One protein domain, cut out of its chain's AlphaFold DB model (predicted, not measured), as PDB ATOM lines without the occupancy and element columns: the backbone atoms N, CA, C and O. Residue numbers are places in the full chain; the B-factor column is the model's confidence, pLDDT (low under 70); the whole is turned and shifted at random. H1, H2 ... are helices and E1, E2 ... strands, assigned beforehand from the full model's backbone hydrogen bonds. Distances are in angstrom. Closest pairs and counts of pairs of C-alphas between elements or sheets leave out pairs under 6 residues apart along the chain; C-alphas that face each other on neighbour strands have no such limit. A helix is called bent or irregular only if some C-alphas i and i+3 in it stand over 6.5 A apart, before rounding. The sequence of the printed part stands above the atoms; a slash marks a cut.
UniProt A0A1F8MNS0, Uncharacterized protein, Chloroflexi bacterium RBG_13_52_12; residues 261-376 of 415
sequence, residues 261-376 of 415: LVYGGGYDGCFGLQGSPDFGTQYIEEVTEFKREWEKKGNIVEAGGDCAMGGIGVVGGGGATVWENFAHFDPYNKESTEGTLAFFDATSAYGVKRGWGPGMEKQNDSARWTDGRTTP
ATOM      1  N   LEU A 261     143.434 118.898 112.961       91.12
ATOM      2  CA  LEU A 261     142.121 119.084 112.338       91.12
ATOM      3  C   LEU A 261     140.980 118.472 113.176       91.12
ATOM      4  O   LEU A 261     139.856 118.393 112.693       91.12
ATOM      5  N   VAL A 262     141.253 117.988 114.399       91.88
ATOM      6  CA  VAL A 262     140.345 117.078 115.131       91.88
ATOM      7  C   VAL A 262     138.990 117.686 115.493       91.88
ATOM      8  O   VAL A 262     138.017 116.947 115.584       91.88
ATOM      9  N   TYR A 263     138.914 119.003 115.696       93.12
ATOM     10  CA  TYR A 263     137.680 119.659 116.122       93.12
ATOM     11  C   TYR A 263     136.770 120.007 114.936       93.12
ATOM     12  O   TYR A 263     135.914 119.214 114.563       93.12
ATOM     13  N   GLY A 264     136.950 121.182 114.325       88.75
ATOM     14  CA  GLY A 264     136.091 121.657 113.234       88.75
ATOM     15  C   GLY A 264     136.514 121.199 111.834       88.75
ATOM     16  O   GLY A 264     135.882 121.566 110.854       88.75
ATOM     17  N   GLY A 265     137.603 120.437 111.694       90.19
ATOM     18  CA  GLY A 265     138.166 120.090 110.383       90.19
ATOM     19  C   GLY A 265     138.940 121.227 109.700       90.19
ATOM     20  O   GLY A 265     139.644 120.969 108.728       90.19
ATOM     21  N   GLY A 266     138.864 122.456 110.213       89.12
ATOM     22  CA  GLY A 266     139.727 123.585 109.875       89.12
ATOM     23  C   GLY A 266     140.602 123.973 111.065       89.12
ATOM     24  O   GLY A 266     140.159 123.943 112.216       89.12
ATOM     25  N   TYR A 267     141.855 124.325 110.786       89.44
ATOM     26  CA  TYR A 267     142.752 124.938 111.758       89.44
ATOM     27  C   TYR A 267     143.680 125.917 111.048       89.44
ATOM     28  O   TYR A 267     144.103 125.635 109.926       89.44
ATOM     29  N   ASP A 268     144.001 127.020 111.718       90.38
ATOM     30  CA  ASP A 268     145.022 127.983 111.308       90.38
ATOM     31  C   ASP A 268     145.608 128.666 112.564       90.38
ATOM     32  O   ASP A 268     144.960 128.754 113.611       90.38
ATOM     33  N   GLY A 269     146.863 129.105 112.500       91.25
ATOM     34  CA  GLY A 269     147.548 129.766 113.613       91.25
ATOM     35  C   GLY A 269     147.288 131.266 113.718       91.25
ATOM     36  O   GLY A 269     147.173 131.956 112.705       91.25
ATOM     37  N   CYS A 270     147.284 131.794 114.941       92.81
ATOM     38  CA  CYS A 270     147.287 133.230 115.218       92.81
ATOM     39  C   CYS A 270     148.341 133.636 116.260       92.81
ATOM     40  O   CYS A 270     148.909 132.799 116.974       92.81
ATOM     41  N   PHE A 271     148.610 134.944 116.318       92.19
ATOM     42  CA  PHE A 271     149.667 135.633 117.064       92.19
ATOM     43  C   PHE A 271     151.089 135.256 116.637       92.19
ATOM     44  O   PHE A 271     151.839 136.127 116.217       92.19
ATOM     45  N   GLY A 272     151.468 133.978 116.694       86.44
ATOM     46  CA  GLY A 272     152.815 133.533 116.334       86.44
ATOM     47  C   GLY A 272     153.889 134.127 117.245       86.44
ATOM     48  O   GLY A 272     154.684 134.963 116.822       86.44
ATOM     49  N   LEU A 273     153.918 133.700 118.509       89.75
ATOM     50  CA  LEU A 273     154.873 134.186 119.503       89.75
ATOM     51  C   LEU A 273     156.257 133.573 119.242       89.75
ATOM     52  O   LEU A 273     156.604 132.525 119.788       89.75
ATOM     53  N   GLN A 274     157.016 134.208 118.350       89.62
ATOM     54  CA  GLN A 274     158.374 133.825 117.974       89.62
ATOM     55  C   GLN A 274     159.401 134.717 118.668       89.62
ATOM     56  O   GLN A 274     159.389 135.934 118.500       89.62
ATOM     57  N   GLY A 275     160.334 134.114 119.395       91.62
ATOM     58  CA  GLY A 275     161.379 134.860 120.088       91.62
ATOM     59  C   GLY A 275     162.093 134.018 121.129       91.62
ATOM     60  O   GLY A 275     162.103 132.792 121.050       91.62
ATOM     61  N   SER A 276     162.699 134.673 122.113       94.19
ATOM     62  CA  SER A 276     163.209 133.972 123.287       94.19
ATOM     63  C   SER A 276     162.052 133.348 124.094       94.19
ATOM     64  O   SER A 276     160.901 133.768 123.939       94.19
ATOM     65  N   PRO A 277     162.328 132.370 124.976       95.44
ATOM     66  CA  PRO A 277     161.357 131.847 125.928       95.44
ATOM     67  C   PRO A 277     160.566 132.954 126.633       95.44
ATOM     68  O   PRO A 277     159.341 132.870 126.671       95.44
ATOM     69  N   ASP A 278     161.236 134.025 127.078       95.50
ATOM     70  CA  ASP A 278     160.601 135.169 127.749       95.50
ATOM     71  C   ASP A 278     159.574 135.897 126.876       95.50
ATOM     72  O   ASP A 278     158.543 136.344 127.371       95.50
ATOM     73  N   PHE A 279     159.823 136.004 125.567       93.88
ATOM     74  CA  PHE A 279     158.910 136.705 124.668       93.88
ATOM     75  C   PHE A 279     157.538 136.022 124.634       93.88
ATOM     76  O   PHE A 279     156.509 136.664 124.829       93.88
ATOM     77  N   GLY A 280     157.511 134.701 124.428       92.50
ATOM     78  CA  GLY A 280     156.256 133.951 124.395       92.50
ATOM     79  C   GLY A 280     155.566 133.899 125.757       92.50
ATOM     80  O   GLY A 280     154.354 134.110 125.857       92.50
ATOM     81  N   THR A 281     156.331 133.650 126.821       95.81
ATOM     82  CA  THR A 281     155.801 133.505 128.181       95.81
ATOM     83  C   THR A 281     155.242 134.811 128.746       95.81
ATOM     84  O   THR A 281     154.273 134.772 129.506       95.81
ATOM     85  N   GLN A 282     155.780 135.966 128.346       95.12
ATOM     86  CA  GLN A 282     155.292 137.276 128.775       95.12
ATOM     87  C   GLN A 282     153.877 137.583 128.258       95.12
ATOM     88  O   GLN A 282     153.101 138.234 128.959       95.12
ATOM     89  N   TYR A 283     153.525 137.123 127.053       94.62
ATOM     90  CA  TYR A 283     152.266 137.497 126.394       94.62
ATOM     91  C   TYR A 283     151.198 136.401 126.402       94.62
ATOM     92  O   TYR A 283     150.037 136.685 126.111       94.62
ATOM     93  N   ILE A 284     151.548 135.160 126.749       95.81
ATOM     94  CA  ILE A 284     150.646 134.014 126.573       95.81
ATOM     95  C   ILE A 284     149.311 134.148 127.320       95.81
ATOM     96  O   ILE A 284     148.273 133.802 126.765       95.81
ATOM     97  N   GLU A 285     149.285 134.675 128.547       96.81
ATOM     98  CA  GLU A 285     148.021 134.871 129.282       96.81
ATOM     99  C   GLU A 285     147.161 135.968 128.648       96.81
ATOM    100  O   GLU A 285     145.950 135.818 128.540       96.81
ATOM    101  N   GLU A 286     147.781 137.042 128.163       96.62
ATOM    102  CA  GLU A 286     147.074 138.144 127.508       96.62
ATOM    103  C   GLU A 286     146.411 137.688 126.202       96.62
ATOM    104  O   GLU A 286     145.227 137.946 125.983       96.62
ATOM    105  N   VAL A 287     147.140 136.945 125.361       95.94
ATOM    106  CA  VAL A 287     146.572 136.386 124.123       95.94
ATOM    107  C   VAL A 287     145.538 135.293 124.409       95.94
ATOM    108  O   VAL A 287     144.600 135.131 123.629       95.94
ATOM    109  N   THR A 288     145.674 134.574 125.534       96.50
ATOM    110  CA  THR A 288     144.673 133.597 125.993       96.50
ATOM    111  C   THR A 288     143.349 134.298 126.267       96.50
ATOM    112  O   THR A 288     142.329 133.907 125.705       96.50
ATOM    113  N   GLU A 289     143.356 135.335 127.109       97.31
ATOM    114  CA  GLU A 289     142.137 136.060 127.473       97.31
ATOM    115  C   GLU A 289     141.516 136.745 126.255       97.31
ATOM    116  O   GLU A 289     140.304 136.678 126.063       97.31
ATOM    117  N   PHE A 290     142.344 137.314 125.371       97.31
ATOM    118  CA  PHE A 290     141.862 137.845 124.101       97.31
ATOM    119  C   PHE A 290     141.090 136.780 123.315       97.31
ATOM    120  O   PHE A 290     139.962 137.030 122.893       97.31
ATOM    121  N   LYS A 291     141.667 135.587 123.127       96.88
ATOM    122  CA  LYS A 291     141.034 134.517 122.349       96.88
ATOM    123  C   LYS A 291     139.783 133.956 123.034       96.88
ATOM    124  O   LYS A 291     138.809 133.699 122.335       96.88
ATOM    125  N   ARG A 292     139.749 133.852 124.370       96.75
ATOM    126  CA  ARG A 292     138.556 133.408 125.127       96.75
ATOM    127  C   ARG A 292     137.316 134.249 124.818       96.75
ATOM    128  O   ARG A 292     136.224 133.706 124.688       96.75
ATOM    129  N   GLU A 293     137.467 135.562 124.647       96.31
ATOM    130  CA  GLU A 293     136.342 136.433 124.272       96.31
ATOM    131  C   GLU A 293     135.815 136.171 122.852       96.31
ATOM    132  O   GLU A 293     134.652 136.448 122.558       96.31
ATOM    133  N   TRP A 294     136.650 135.627 121.965       96.00
ATOM    134  CA  TRP A 294     136.247 135.218 120.618       96.00
ATOM    135  C   TRP A 294     135.665 133.809 120.576       96.00
ATOM    136  O   TRP A 294     134.696 133.593 119.855       96.00
ATOM    137  N   GLU A 295     136.188 132.886 121.384       95.69
ATOM    138  CA  GLU A 295     135.639 131.534 121.550       95.69
ATOM    139  C   GLU A 295     134.154 131.585 121.960       95.69
ATOM    140  O   GLU A 295     133.317 130.922 121.351       95.69
ATOM    141  N   LYS A 296     133.784 132.498 122.871       95.88
ATOM    142  CA  LYS A 296     132.389 132.720 123.313       95.88
ATOM    143  C   LYS A 296     131.415 133.145 122.208       95.88
ATOM    144  O   LYS A 296     130.205 133.075 122.411       95.88
ATOM    145  N   LYS A 297     131.906 133.634 121.064       94.44
ATOM    146  CA  LYS A 297     131.052 134.046 119.935       94.44
ATOM    147  C   LYS A 297     130.561 132.857 119.108       94.44
ATOM    148  O   LYS A 297     129.628 133.023 118.334       94.44
ATOM    149  N   GLY A 298     131.171 131.679 119.271       91.44
ATOM    150  CA  GLY A 298     130.758 130.440 118.608       91.44
ATOM    151  C   GLY A 298     131.306 130.240 117.192       91.44
ATOM    152  O   GLY A 298     130.987 129.239 116.559       91.44
ATOM    153  N   ASN A 299     132.140 131.152 116.679       92.44
ATOM    154  CA  ASN A 299     132.732 131.012 115.340       92.44
ATOM    155  C   ASN A 299     133.983 130.116 115.318       92.44
ATOM    156  O   ASN A 299     134.298 129.547 114.274       92.44
ATOM    157  N   ILE A 300     134.679 130.003 116.452       95.06
ATOM    158  CA  ILE A 300     135.857 129.151 116.664       95.06
ATOM    159  C   ILE A 300     135.626 128.257 117.887       95.06
ATOM    160  O   ILE A 300     134.833 128.593 118.764       95.06
ATOM    161  N   VAL A 301     136.328 127.126 117.953       94.44
ATOM    162  CA  VAL A 301     136.202 126.144 119.042       94.44
ATOM    163  C   VAL A 301     136.631 126.742 120.380       94.44
ATOM    164  O   VAL A 301     137.717 127.311 120.487       94.44
ATOM    165  N   GLU A 302     135.815 126.529 121.413       94.81
ATOM    166  CA  GLU A 302     136.131 126.867 122.801       94.81
ATOM    167  C   GLU A 302     137.168 125.894 123.374       94.81
ATOM    168  O   GLU A 302     136.850 124.845 123.932       94.81
ATOM    169  N   ALA A 303     138.440 126.231 123.184       93.31
ATOM    170  CA  ALA A 303     139.580 125.410 123.579       93.31
ATOM    171  C   ALA A 303     140.281 125.940 124.849       93.31
ATOM    172  O   ALA A 303     141.314 125.413 125.278       93.31
ATOM    173  N   GLY A 304     139.737 126.996 125.461       94.00
ATOM    174  CA  GLY A 304     140.278 127.609 126.671       94.00
ATOM    175  C   GLY A 304     141.317 128.699 126.395       94.00
ATOM    176  O   GLY A 304     142.136 128.999 127.272       94.00
ATOM    177  N   GLY A 305     141.313 129.286 125.194       95.19
ATOM    178  CA  GLY A 305     142.126 130.433 124.768       95.19
ATOM    179  C   GLY A 305     143.603 130.165 124.456       95.19
ATOM    180  O   GLY A 305     144.200 130.876 123.647       95.19
ATOM    181  N   ASP A 306     144.220 129.153 125.057       96.06
ATOM    182  CA  ASP A 306     145.624 128.805 124.806       96.06
ATOM    183  C   ASP A 306     145.707 127.482 124.063       96.06
ATOM    184  O   ASP A 306     145.636 126.410 124.664       96.06
ATOM    185  N   CYS A 307     145.874 127.591 122.748       95.62
ATOM    186  CA  CYS A 307     146.281 126.501 121.875       95.62
ATOM    187  C   CYS A 307     147.721 126.689 121.375       95.62
ATOM    188  O   CYS A 307     148.040 126.264 120.267       95.62
ATOM    189  N   ALA A 308     148.567 127.393 122.137       94.88
ATOM    190  CA  ALA A 308     149.900 127.794 121.710       94.88
ATOM    191  C   ALA A 308     150.855 126.593 121.707       94.88
ATOM    192  O   ALA A 308     151.426 126.200 122.731       94.88
ATOM    193  N   MET A 309     151.001 125.995 120.528       93.56
ATOM    194  CA  MET A 309     151.848 124.842 120.266       93.56
ATOM    195  C   MET A 309     153.184 125.291 119.683       93.56
ATOM    196  O   MET A 309     153.237 126.204 118.862       93.56
ATOM    197  N   GLY A 310     154.272 124.637 120.086       92.81
ATOM    198  CA  GLY A 310     155.570 124.894 119.479       92.81
ATOM    199  C   GLY A 310     156.743 124.224 120.172       92.81
ATOM    200  O   GLY A 310     156.637 123.754 121.305       92.81
ATOM    201  N   GLY A 311     157.884 124.195 119.485       92.88
ATOM    202  CA  GLY A 311     159.138 123.707 120.051       92.88
ATOM    203  C   GLY A 311     159.669 124.634 121.139       92.88
ATOM    204  O   GLY A 311     159.519 125.854 121.055       92.88
ATOM    205  N   ILE A 312     160.355 124.055 122.123       94.12
ATOM    206  CA  ILE A 312     161.139 124.820 123.104       94.12
ATOM    207  C   ILE A 312     162.543 125.140 122.570       94.12
ATOM    208  O   ILE A 312     163.451 125.391 123.339       94.12
ATOM    209  N   GLY A 313     162.758 125.070 121.258       92.81
ATOM    210  CA  GLY A 313     164.040 125.330 120.611       92.81
ATOM    211  C   GLY A 313     163.948 125.036 119.118       92.81
ATOM    212  O   GLY A 313     163.726 123.891 118.724       92.81
ATOM    213  N   VAL A 314     164.077 126.071 118.286       88.12
ATOM    214  CA  VAL A 314     163.957 125.960 116.817       88.12
ATOM    215  C   VAL A 314     165.295 125.907 116.077       88.12
ATOM    216  O   VAL A 314     165.305 125.643 114.878       88.12
ATOM    217  N   VAL A 315     166.402 126.121 116.790       87.31
ATOM    218  CA  VAL A 315     167.783 126.028 116.291       87.31
ATOM    219  C   VAL A 315     168.599 125.085 117.170       87.31
ATOM    220  O   VAL A 315     168.235 124.861 118.331       87.31
ATOM    221  N   GLY A 316     169.686 124.536 116.623       89.62
ATOM    222  CA  GLY A 316     170.564 123.632 117.367       89.62
ATOM    223  C   GLY A 316     171.160 124.315 118.603       89.62
ATOM    224  O   GLY A 316     171.634 125.442 118.510       89.62
ATOM    225  N   GLY A 317     171.122 123.633 119.749       87.94
ATOM    226  CA  GLY A 317     171.566 124.155 121.047       87.94
ATOM    227  C   GLY A 317     170.507 124.953 121.815       87.94
ATOM    228  O   GLY A 317     170.766 125.367 122.936       87.94
ATOM    229  N   GLY A 318     169.309 125.153 121.253       80.31
ATOM    230  CA  GLY A 318     168.323 126.062 121.839       80.31
ATOM    231  C   GLY A 318     168.615 127.521 121.478       80.31
ATOM    232  O   GLY A 318     169.724 127.890 121.108       80.31
ATOM    233  N   GLY A 319     167.591 128.371 121.488       85.12
ATOM    234  CA  GLY A 319     167.786 129.773 121.107       85.12
ATOM    235  C   GLY A 319     166.492 130.555 120.987       85.12
ATOM    236  O   GLY A 319     166.334 131.592 121.621       85.12
ATOM    237  N   ALA A 320     165.537 130.038 120.219       89.94
ATOM    238  CA  ALA A 320     164.218 130.643 120.106       89.94
ATOM    239  C   ALA A 320     163.112 129.596 120.231       89.94
ATOM    240  O   ALA A 320     163.275 128.434 119.845       89.94
ATOM    241  N   THR A 321     161.978 130.037 120.753       92.44
ATOM    242  CA  THR A 321     160.698 129.351 120.688       92.44
ATOM    243  C   THR A 321     159.859 129.983 119.580       92.44
ATOM    244  O   THR A 321     160.074 131.124 119.163       92.44
ATOM    245  N   VAL A 322     158.913 129.210 119.061       89.62
ATOM    246  CA  VAL A 322     157.895 129.693 118.126       89.62
ATOM    247  C   VAL A 322     156.597 129.050 118.546       89.62
ATOM    248  O   VAL A 322     156.479 127.832 118.421       89.62
ATOM    249  N   TRP A 323     155.660 129.833 119.073       92.75
ATOM    250  CA  TRP A 323     154.358 129.315 119.480       92.75
ATOM    251  C   TRP A 323     153.241 129.819 118.587       92.75
ATOM    252  O   TRP A 323     152.966 131.016 118.506       92.75
ATOM    253  N   GLU A 324     152.562 128.872 117.964       91.19
ATOM    254  CA  GLU A 324     151.410 129.105 117.117       91.19
ATOM    255  C   GLU A 324     150.146 128.817 117.930       91.19
ATOM    256  O   GLU A 324     149.945 127.688 118.376       91.19
ATOM    257  N   ASN A 325     149.317 129.837 118.186       94.38
ATOM    258  CA  ASN A 325     148.054 129.645 118.900       94.38
ATOM    259  C   ASN A 325     146.976 129.249 117.892       94.38
ATOM    260  O   ASN A 325     146.504 130.085 117.128       94.38
ATOM    261  N   PHE A 326     146.611 127.971 117.854       93.56
ATOM    262  CA  PHE A 326     145.657 127.482 116.861       93.56
ATOM    263  C   PHE A 326     144.227 127.949 117.115       93.56
ATOM    264  O   PHE A 326     143.683 127.765 118.204       93.56
ATOM    265  N   ALA A 327     143.588 128.483 116.080       94.06
ATOM    266  CA  ALA A 327     142.145 128.616 115.992       94.06
ATOM    267  C   ALA A 327     141.591 127.436 115.190       94.06
ATOM    268  O   ALA A 327     141.996 127.215 114.051       94.06
ATOM    269  N   HIS A 328     140.668 126.688 115.791       94.38
ATOM    270  CA  HIS A 328     139.946 125.620 115.109       94.38
ATOM    271  C   HIS A 328     138.554 126.119 114.740       94.38
ATOM    272  O   HIS A 328     137.896 126.766 115.556       94.38
ATOM    273  N   PHE A 329     138.117 125.813 113.527       93.19
ATOM    274  CA  PHE A 329     136.876 126.321 112.949       93.19
ATOM    275  C   PHE A 329     136.319 125.320 111.933       93.19
ATOM    276  O   PHE A 329     137.021 124.387 111.539       93.19
ATOM    277  N   ASP A 330     135.061 125.496 111.532       92.31
ATOM    278  CA  ASP A 330     134.418 124.674 110.505       92.31
ATOM    279  C   ASP A 330     134.547 125.354 109.129       92.31
ATOM    280  O   ASP A 330     133.865 126.352 108.870       92.31
ATOM    281  N   PRO A 331     135.396 124.837 108.218       88.38
ATOM    282  CA  PRO A 331     135.609 125.437 106.905       88.38
ATOM    283  C   PRO A 331     134.419 125.233 105.955       88.38
ATOM    284  O   PRO A 331     134.389 125.825 104.877       88.38
ATOM    285  N   TYR A 332     133.440 124.399 106.318       88.94
ATOM    286  CA  TYR A 332     132.207 124.197 105.555       88.94
ATOM    287  C   TYR A 332     131.065 125.091 106.044       88.94
ATOM    288  O   TYR A 332     130.033 125.200 105.375       88.94
ATOM    289  N   ASN A 333     131.248 125.767 107.180       90.38
ATOM    290  CA  ASN A 333     130.306 126.737 107.705       90.38
ATOM    291  C   ASN A 333     130.792 128.164 107.410       90.38
ATOM    292  O   ASN A 333     131.835 128.617 107.887       90.38
ATOM    293  N   LYS A 334     129.996 128.904 106.630       89.00
ATOM    294  CA  LYS A 334     130.320 130.277 106.229       89.00
ATOM    295  C   LYS A 334     130.452 131.227 107.426       89.00
ATOM    296  O   LYS A 334     131.382 132.022 107.453       89.00
ATOM    297  N   GLU A 335     129.565 131.126 108.412       92.38
ATOM    298  CA  GLU A 335     129.607 131.952 109.625       92.38
ATOM    299  C   GLU A 335     130.859 131.651 110.465       92.38
ATOM    300  O   GLU A 335     131.494 132.568 110.986       92.38
ATOM    301  N   SER A 336     131.270 130.383 110.552       92.06
ATOM    302  CA  SER A 336     132.522 129.996 111.215       92.06
ATOM    303  C   SER A 336     133.746 130.546 110.476       92.06
ATOM    304  O   SER A 336     134.627 131.137 111.100       92.06
ATOM    305  N   THR A 337     133.774 130.453 109.144       89.81
ATOM    306  CA  THR A 337     134.893 130.953 108.327       89.81
ATOM    307  C   THR A 337     134.995 132.484 108.359       89.81
ATOM    308  O   THR A 337     136.063 133.028 108.636       89.81
ATOM    309  N   GLU A 338     133.890 133.205 108.141       89.69
ATOM    310  CA  GLU A 338     133.861 134.675 108.215       89.69
ATOM    311  C   GLU A 338     134.172 135.177 109.631       89.69
ATOM    312  O   GLU A 338     134.913 136.147 109.799       89.69
ATOM    313  N   GLY A 339     133.672 134.491 110.664       92.69
ATOM    314  CA  GLY A 339     133.985 134.816 112.052       92.69
ATOM    315  C   GLY A 339     135.447 134.553 112.424       92.69
ATOM    316  O   GLY A 339     136.028 135.330 113.182       92.69
ATOM    317  N   THR A 340     136.071 133.519 111.853       92.00
ATOM    318  CA  THR A 340     137.507 133.242 112.026       92.00
ATOM    319  C   THR A 340     138.363 134.323 111.370       92.00
ATOM    320  O   THR A 340     139.313 134.803 111.981       92.00
ATOM    321  N   LEU A 341     137.990 134.792 110.178       89.69
ATOM    322  CA  LEU A 341     138.668 135.921 109.531       89.69
ATOM    323  C   LEU A 341     138.512 137.219 110.330       89.69
ATOM    324  O   LEU A 341     139.482 137.947 110.522       89.69
ATOM    325  N   ALA A 342     137.320 137.481 110.876       92.69
ATOM    326  CA  ALA A 342     137.107 138.619 111.769       92.69
ATOM    327  C   ALA A 342     137.955 138.516 113.051       92.69
ATOM    328  O   ALA A 342     138.473 139.525 113.538       92.69
ATOM    329  N   PHE A 343     138.125 137.304 113.590       94.44
ATOM    330  CA  PHE A 343     139.050 137.042 114.690       94.44
ATOM    331  C   PHE A 343     140.500 137.336 114.285       94.44
ATOM    332  O   PHE A 343     141.191 138.032 115.026       94.44
ATOM    333  N   PHE A 344     140.937 136.893 113.105       93.06
ATOM    334  CA  PHE A 344     142.282 137.135 112.582       93.06
ATOM    335  C   PHE A 344     142.579 138.622 112.344       93.06
ATOM    336  O   PHE A 344     143.618 139.135 112.779       93.06
ATOM    337  N   ASP A 345     141.633 139.365 111.768       91.38
ATOM    338  CA  ASP A 345     141.703 140.826 111.678       91.38
ATOM    339  C   ASP A 345     141.865 141.474 113.058       91.38
ATOM    340  O   ASP A 345     142.705 142.361 113.247       91.38
ATOM    341  N   ALA A 346     141.102 141.004 114.046       95.00
ATOM    342  CA  ALA A 346     141.169 141.527 115.399       95.00
ATOM    343  C   ALA A 346     142.488 141.186 116.107       95.00
ATOM    344  O   ALA A 346     143.044 142.062 116.772       95.00
ATOM    345  N   THR A 347     143.020 139.966 115.959       94.88
ATOM    346  CA  THR A 347     144.330 139.587 116.517       94.88
ATOM    347  C   THR A 347     145.454 140.428 115.926       94.88
ATOM    348  O   THR A 347     146.288 140.932 116.678       94.88
ATOM    349  N   SER A 348     145.439 140.687 114.615       91.81
ATOM    350  CA  SER A 348     146.452 141.535 113.983       91.81
ATOM    351  C   SER A 348     146.354 142.986 114.426       91.81
ATOM    352  O   SER A 348     147.367 143.600 114.763       91.81
ATOM    353  N   ALA A 349     145.142 143.547 114.466       93.75
ATOM    354  CA  ALA A 349     144.929 144.902 114.968       93.75
ATOM    355  C   ALA A 349     145.389 145.033 116.428       93.75
ATOM    356  O   ALA A 349     145.990 146.043 116.808       93.75
ATOM    357  N   TYR A 350     145.154 143.996 117.235       95.19
ATOM    358  CA  TYR A 350     145.623 143.927 118.611       95.19
ATOM    359  C   TYR A 350     147.153 143.896 118.694       95.19
ATOM    360  O   TYR A 350     147.736 144.749 119.364       95.19
ATOM    361  N   GLY A 351     147.811 142.988 117.965       92.75
ATOM    362  CA  GLY A 351     149.272 142.880 117.926       92.75
ATOM    363  C   GLY A 351     149.952 144.175 117.471       92.75
ATOM    364  O   GLY A 351     150.896 144.641 118.112       92.75
ATOM    365  N   VAL A 352     149.418 144.843 116.442       91.38
ATOM    366  CA  VAL A 352     149.902 146.162 115.989       91.38
ATOM    367  C   VAL A 352     149.739 147.221 117.081       91.38
ATOM    368  O   VAL A 352     150.689 147.945 117.372       91.38
ATOM    369  N   LYS A 353     148.573 147.291 117.740       94.69
ATOM    370  CA  LYS A 353     148.326 148.238 118.841       94.69
ATOM    371  C   LYS A 353     149.278 148.023 120.023       94.69
ATOM    372  O   LYS A 353     149.632 148.984 120.702       94.69
ATOM    373  N   ARG A 354     149.673 146.775 120.285       92.94
ATOM    374  CA  ARG A 354     150.607 146.399 121.359       92.94
ATOM    375  C   ARG A 354     152.080 146.549 120.967       92.94
ATOM    376  O   ARG A 354     152.940 146.439 121.834       92.94
ATOM    377  N   GLY A 355     152.369 146.845 119.698       90.06
ATOM    378  CA  GLY A 355     153.730 147.000 119.182       90.06
ATOM    379  C   GLY A 355     154.423 145.685 118.819       90.06
ATOM    380  O   GLY A 355     155.623 145.692 118.570       90.06
ATOM    381  N   TRP A 356     153.695 144.566 118.771       88.50
ATOM    382  CA  TRP A 356     154.215 143.257 118.350       88.50
ATOM    383  C   TRP A 356     154.230 143.103 116.824       88.50
ATOM    384  O   TRP A 356     155.010 142.328 116.282       88.50
ATOM    385  N   GLY A 357     153.378 143.872 116.137       86.12
ATOM    386  CA  GLY A 357     153.102 143.715 114.709       86.12
ATOM    387  C   GLY A 357     151.964 142.722 114.438       86.12
ATOM    388  O   GLY A 357     151.352 142.216 115.382       86.12
ATOM    389  N   PRO A 358     151.622 142.484 113.160       85.38
ATOM    390  CA  PRO A 358     150.678 141.433 112.792       85.38
ATOM    391  C   PRO A 358     151.291 140.053 113.059       85.38
ATOM    392  O   PRO A 358     152.482 139.847 112.818       85.38
ATOM    393  N   GLY A 359     150.480 139.113 113.539       86.62
ATOM    394  CA  GLY A 359     150.919 137.756 113.827       86.62
ATOM    395  C   GLY A 359     150.859 136.816 112.622       86.62
ATOM    396  O   GLY A 359     150.653 137.225 111.473       86.62
ATOM    397  N   MET A 360     151.028 135.519 112.895       88.00
ATOM    398  CA  MET A 360     150.947 134.452 111.885       88.00
ATOM    399  C   MET A 360     149.602 134.398 111.155       88.00
ATOM    400  O   MET A 360     149.561 133.965 110.005       88.00
ATOM    401  N   GLU A 361     148.524 134.901 111.753       89.00
ATOM    402  CA  GLU A 361     147.203 134.919 111.134       89.00
ATOM    403  C   GLU A 361     147.199 135.620 109.769       89.00
ATOM    404  O   GLU A 361     146.549 135.145 108.849       89.00
ATOM    405  N   LYS A 362     148.014 136.666 109.552       83.19
ATOM    406  CA  LYS A 362     148.086 137.326 108.231       83.19
ATOM    407  C   LYS A 362     148.853 136.520 107.200       83.19
ATOM    408  O   LYS A 362     148.624 136.672 105.999       83.19
ATOM    409  N   GLN A 363     149.751 135.641 107.643       76.88
ATOM    410  CA  GLN A 363     150.349 134.652 106.754       76.88
ATOM    411  C   GLN A 363     149.295 133.620 106.337       76.88
ATOM    412  O   GLN A 363     149.236 133.283 105.154       76.88
ATOM    413  N   ASN A 364     148.420 133.214 107.255       78.94
ATOM    414  CA  ASN A 364     147.361 132.238 106.999       78.94
ATOM    415  C   ASN A 364     146.215 132.817 106.147       78.94
ATOM    416  O   ASN A 364     145.871 132.215 105.132       78.94
ATOM    417  N   ASP A 365     145.745 134.038 106.422       73.06
ATOM    418  CA  ASP A 365     144.766 134.773 105.595       73.06
ATOM    419  C   ASP A 365     145.242 134.947 104.150       73.06
ATOM    420  O   ASP A 365     144.468 134.931 103.192       73.06
ATOM    421  N   SER A 366     146.550 135.142 103.963       69.69
ATOM    422  CA  SER A 366     147.129 135.231 102.623       69.69
ATOM    423  C   SER A 366     147.178 133.877 101.907       69.69
ATOM    424  O   SER A 366     147.319 133.840 100.689       69.69
ATOM    425  N   ALA A 367     147.079 132.765 102.637       69.44
ATOM    426  CA  ALA A 367     147.080 131.418 102.081       69.44
ATOM    427  C   ALA A 367     145.662 130.883 101.820       69.44
ATOM    428  O   ALA A 367     145.491 130.136 100.855       69.44
ATOM    429  N   ARG A 368     144.666 131.271 102.631       70.94
ATOM    430  CA  ARG A 368     143.280 130.782 102.566       70.94
ATOM    431  C   ARG A 368     142.270 131.921 102.782       70.94
ATOM    432  O   ARG A 368     142.336 132.627 103.781       70.94
ATOM    433  N   TRP A 369     141.323 132.066 101.854       72.75
ATOM    434  CA  TRP A 369     140.276 133.094 101.860       72.75
ATOM    435  C   TRP A 369     138.938 132.586 102.429       72.75
ATOM    436  O   TRP A 369     138.826 131.439 102.863       72.75
ATOM    437  N   THR A 370     137.901 133.434 102.404       72.94
ATOM    438  CA  THR A 370     136.547 133.144 102.921       72.94
ATOM    439  C   THR A 370     135.867 131.936 102.273       72.94
ATOM    440  O   THR A 370     134.933 131.383 102.843       72.94
ATOM    441  N   ASP A 371     136.291 131.536 101.075       71.88
ATOM    442  CA  ASP A 371     135.751 130.396 100.329       71.88
ATOM    443  C   ASP A 371     136.590 129.117 100.502       71.88
ATOM    444  O   ASP A 371     136.369 128.124  99.805       71.88
ATOM    445  N   GLY A 372     137.580 129.148 101.401       67.12
ATOM    446  CA  GLY A 372     138.509 128.049 101.647       67.12
ATOM    447  C   GLY A 372     139.555 127.850 100.545       67.12
ATOM    448  O   GLY A 372     140.349 126.910 100.634       67.12
ATOM    449  N   ARG A 373     139.583 128.707  99.513       73.62
ATOM    450  CA  ARG A 373     140.562 128.663  98.419       73.62
ATOM    451  C   ARG A 373     141.688 129.662  98.639       73.62
ATOM    452  O   ARG A 373     141.661 130.478  99.557       73.62
ATOM    453  N   THR A 374     142.698 129.582  97.781       75.38
ATOM    454  CA  THR A 374     143.810 130.527  97.760       75.38
ATOM    455  C   THR A 374     143.311 131.957  97.596       75.38
ATOM    456  O   THR A 374     142.563 132.261  96.667       75.38
ATOM    457  N   THR A 375     143.792 132.847  98.460       80.75
ATOM    458  CA  THR A 375     143.515 134.280  98.374       80.75
ATOM    459  C   THR A 375     144.012 134.843  97.034       80.75
ATOM    460  O   THR A 375     145.190 134.651  96.707       80.75
ATOM    461  N   PRO A 376     143.157 135.540  96.254       84.81
ATOM    462  CA  PRO A 376     143.539 136.137  94.974       84.81
ATOM    463  C   PRO A 376     144.820 136.970  95.067       84.81
ATOM    464  O   PRO A 376     145.049 137.656  96.071       84.81
TER     465      PRO A 376
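AT A GLANCE: This is residues 261 to 376 of the 415 residues of an uncharacterized protein of Chloroflexi bacterium RBG_13_52_12 (UniProt A0A1F8MNS0). A long ribbon of two antiparallel strands, E1 and E2, makes the core, and two long helices, H1 and H2, pack on it, running opposite ways. The small helix H3 packs on E1 and H2, while a long stretch without a named element, residues 296 to 320, leads from H1 to E2, and its residues 308 to 309 pair with E2. The printed part has 116 residues, with three named helices and two named strands in the order E1, H1, E2, H2, H3; the class is mixed, helices and strands. The whole is compact, with a radius of gyration of the C-alphas of 14.0 A, and only just elongated, spanning 43 by 28 by 27 A.

IN THESE COORDINATES: E1, residues 266 to 275, begins with C-alpha 266 at (139.727, 123.585, 109.875), is 26.5 A long and bends by 52 degrees at residue 271. H1, residues 277 to 295, is 26.1 A long; it is irregular, with C-alphas 282 and 285 7.7 A apart, and has a kink of 43 degrees near residue 285. E2, residues 321 to 329, is 25.2 A long. H2, residues 334 to 354, is the longest helix, 30.0 A from C-alpha 334 at (130.320, 130.277, 106.229) to C-alpha 354. H3, residues 361 to 365, ends with C-alpha 365 at (144.766, 134.773, 105.595).

HOW THE PARTS SIT: E1 and E2 are antiparallel neighbours, with 158 degrees between their directions; N 270 and O 325 are 2.9 A apart and N 323 and O 273 also 2.9 A, both within hydrogen-bond range. Residues 308 to 309 pair antiparallel with residues 324 to 325 of E2. The closest C-alphas of E1 and H1 are those of Leu 273 and Gly 280, 5.1 A apart. Those of E1 and H2 are of Phe 271 and Thr 347, 6.7 A apart. H1 and H2 are close but not clearly touching, with the C-alphas of Trp 294 and Phe 343 closest at 6.8 A; they run opposite ways at a steep tilt of 41 degrees. H2 touches H3 with residues 341 to 348 alone, closest at the C-alphas of Phe 344 and Glu 361, 5.6 A. The C-alphas of Cys 270 in E1 and Glu 361 in H3 are the closest of those two elements, at 4.4 A. H3 is apart from H1 and from E2. In H2 and H3 every O i to N i+4 pair is within hydrogen-bond range; in H1 11 of 15 are.

THE WHOLE: The two C-alphas farthest apart are those of Gly 317 and Lys 334, at 44.3 A. The printed part has no cut. The link from H1 to E2 is long, 25 residues; those from E1 to H1 and from E2 to H2 are tight, and that from H2 to H3 is short. The mean pLDDT of the printed part is 90.1, and residues 366 to 367 and residue 372 are under 70.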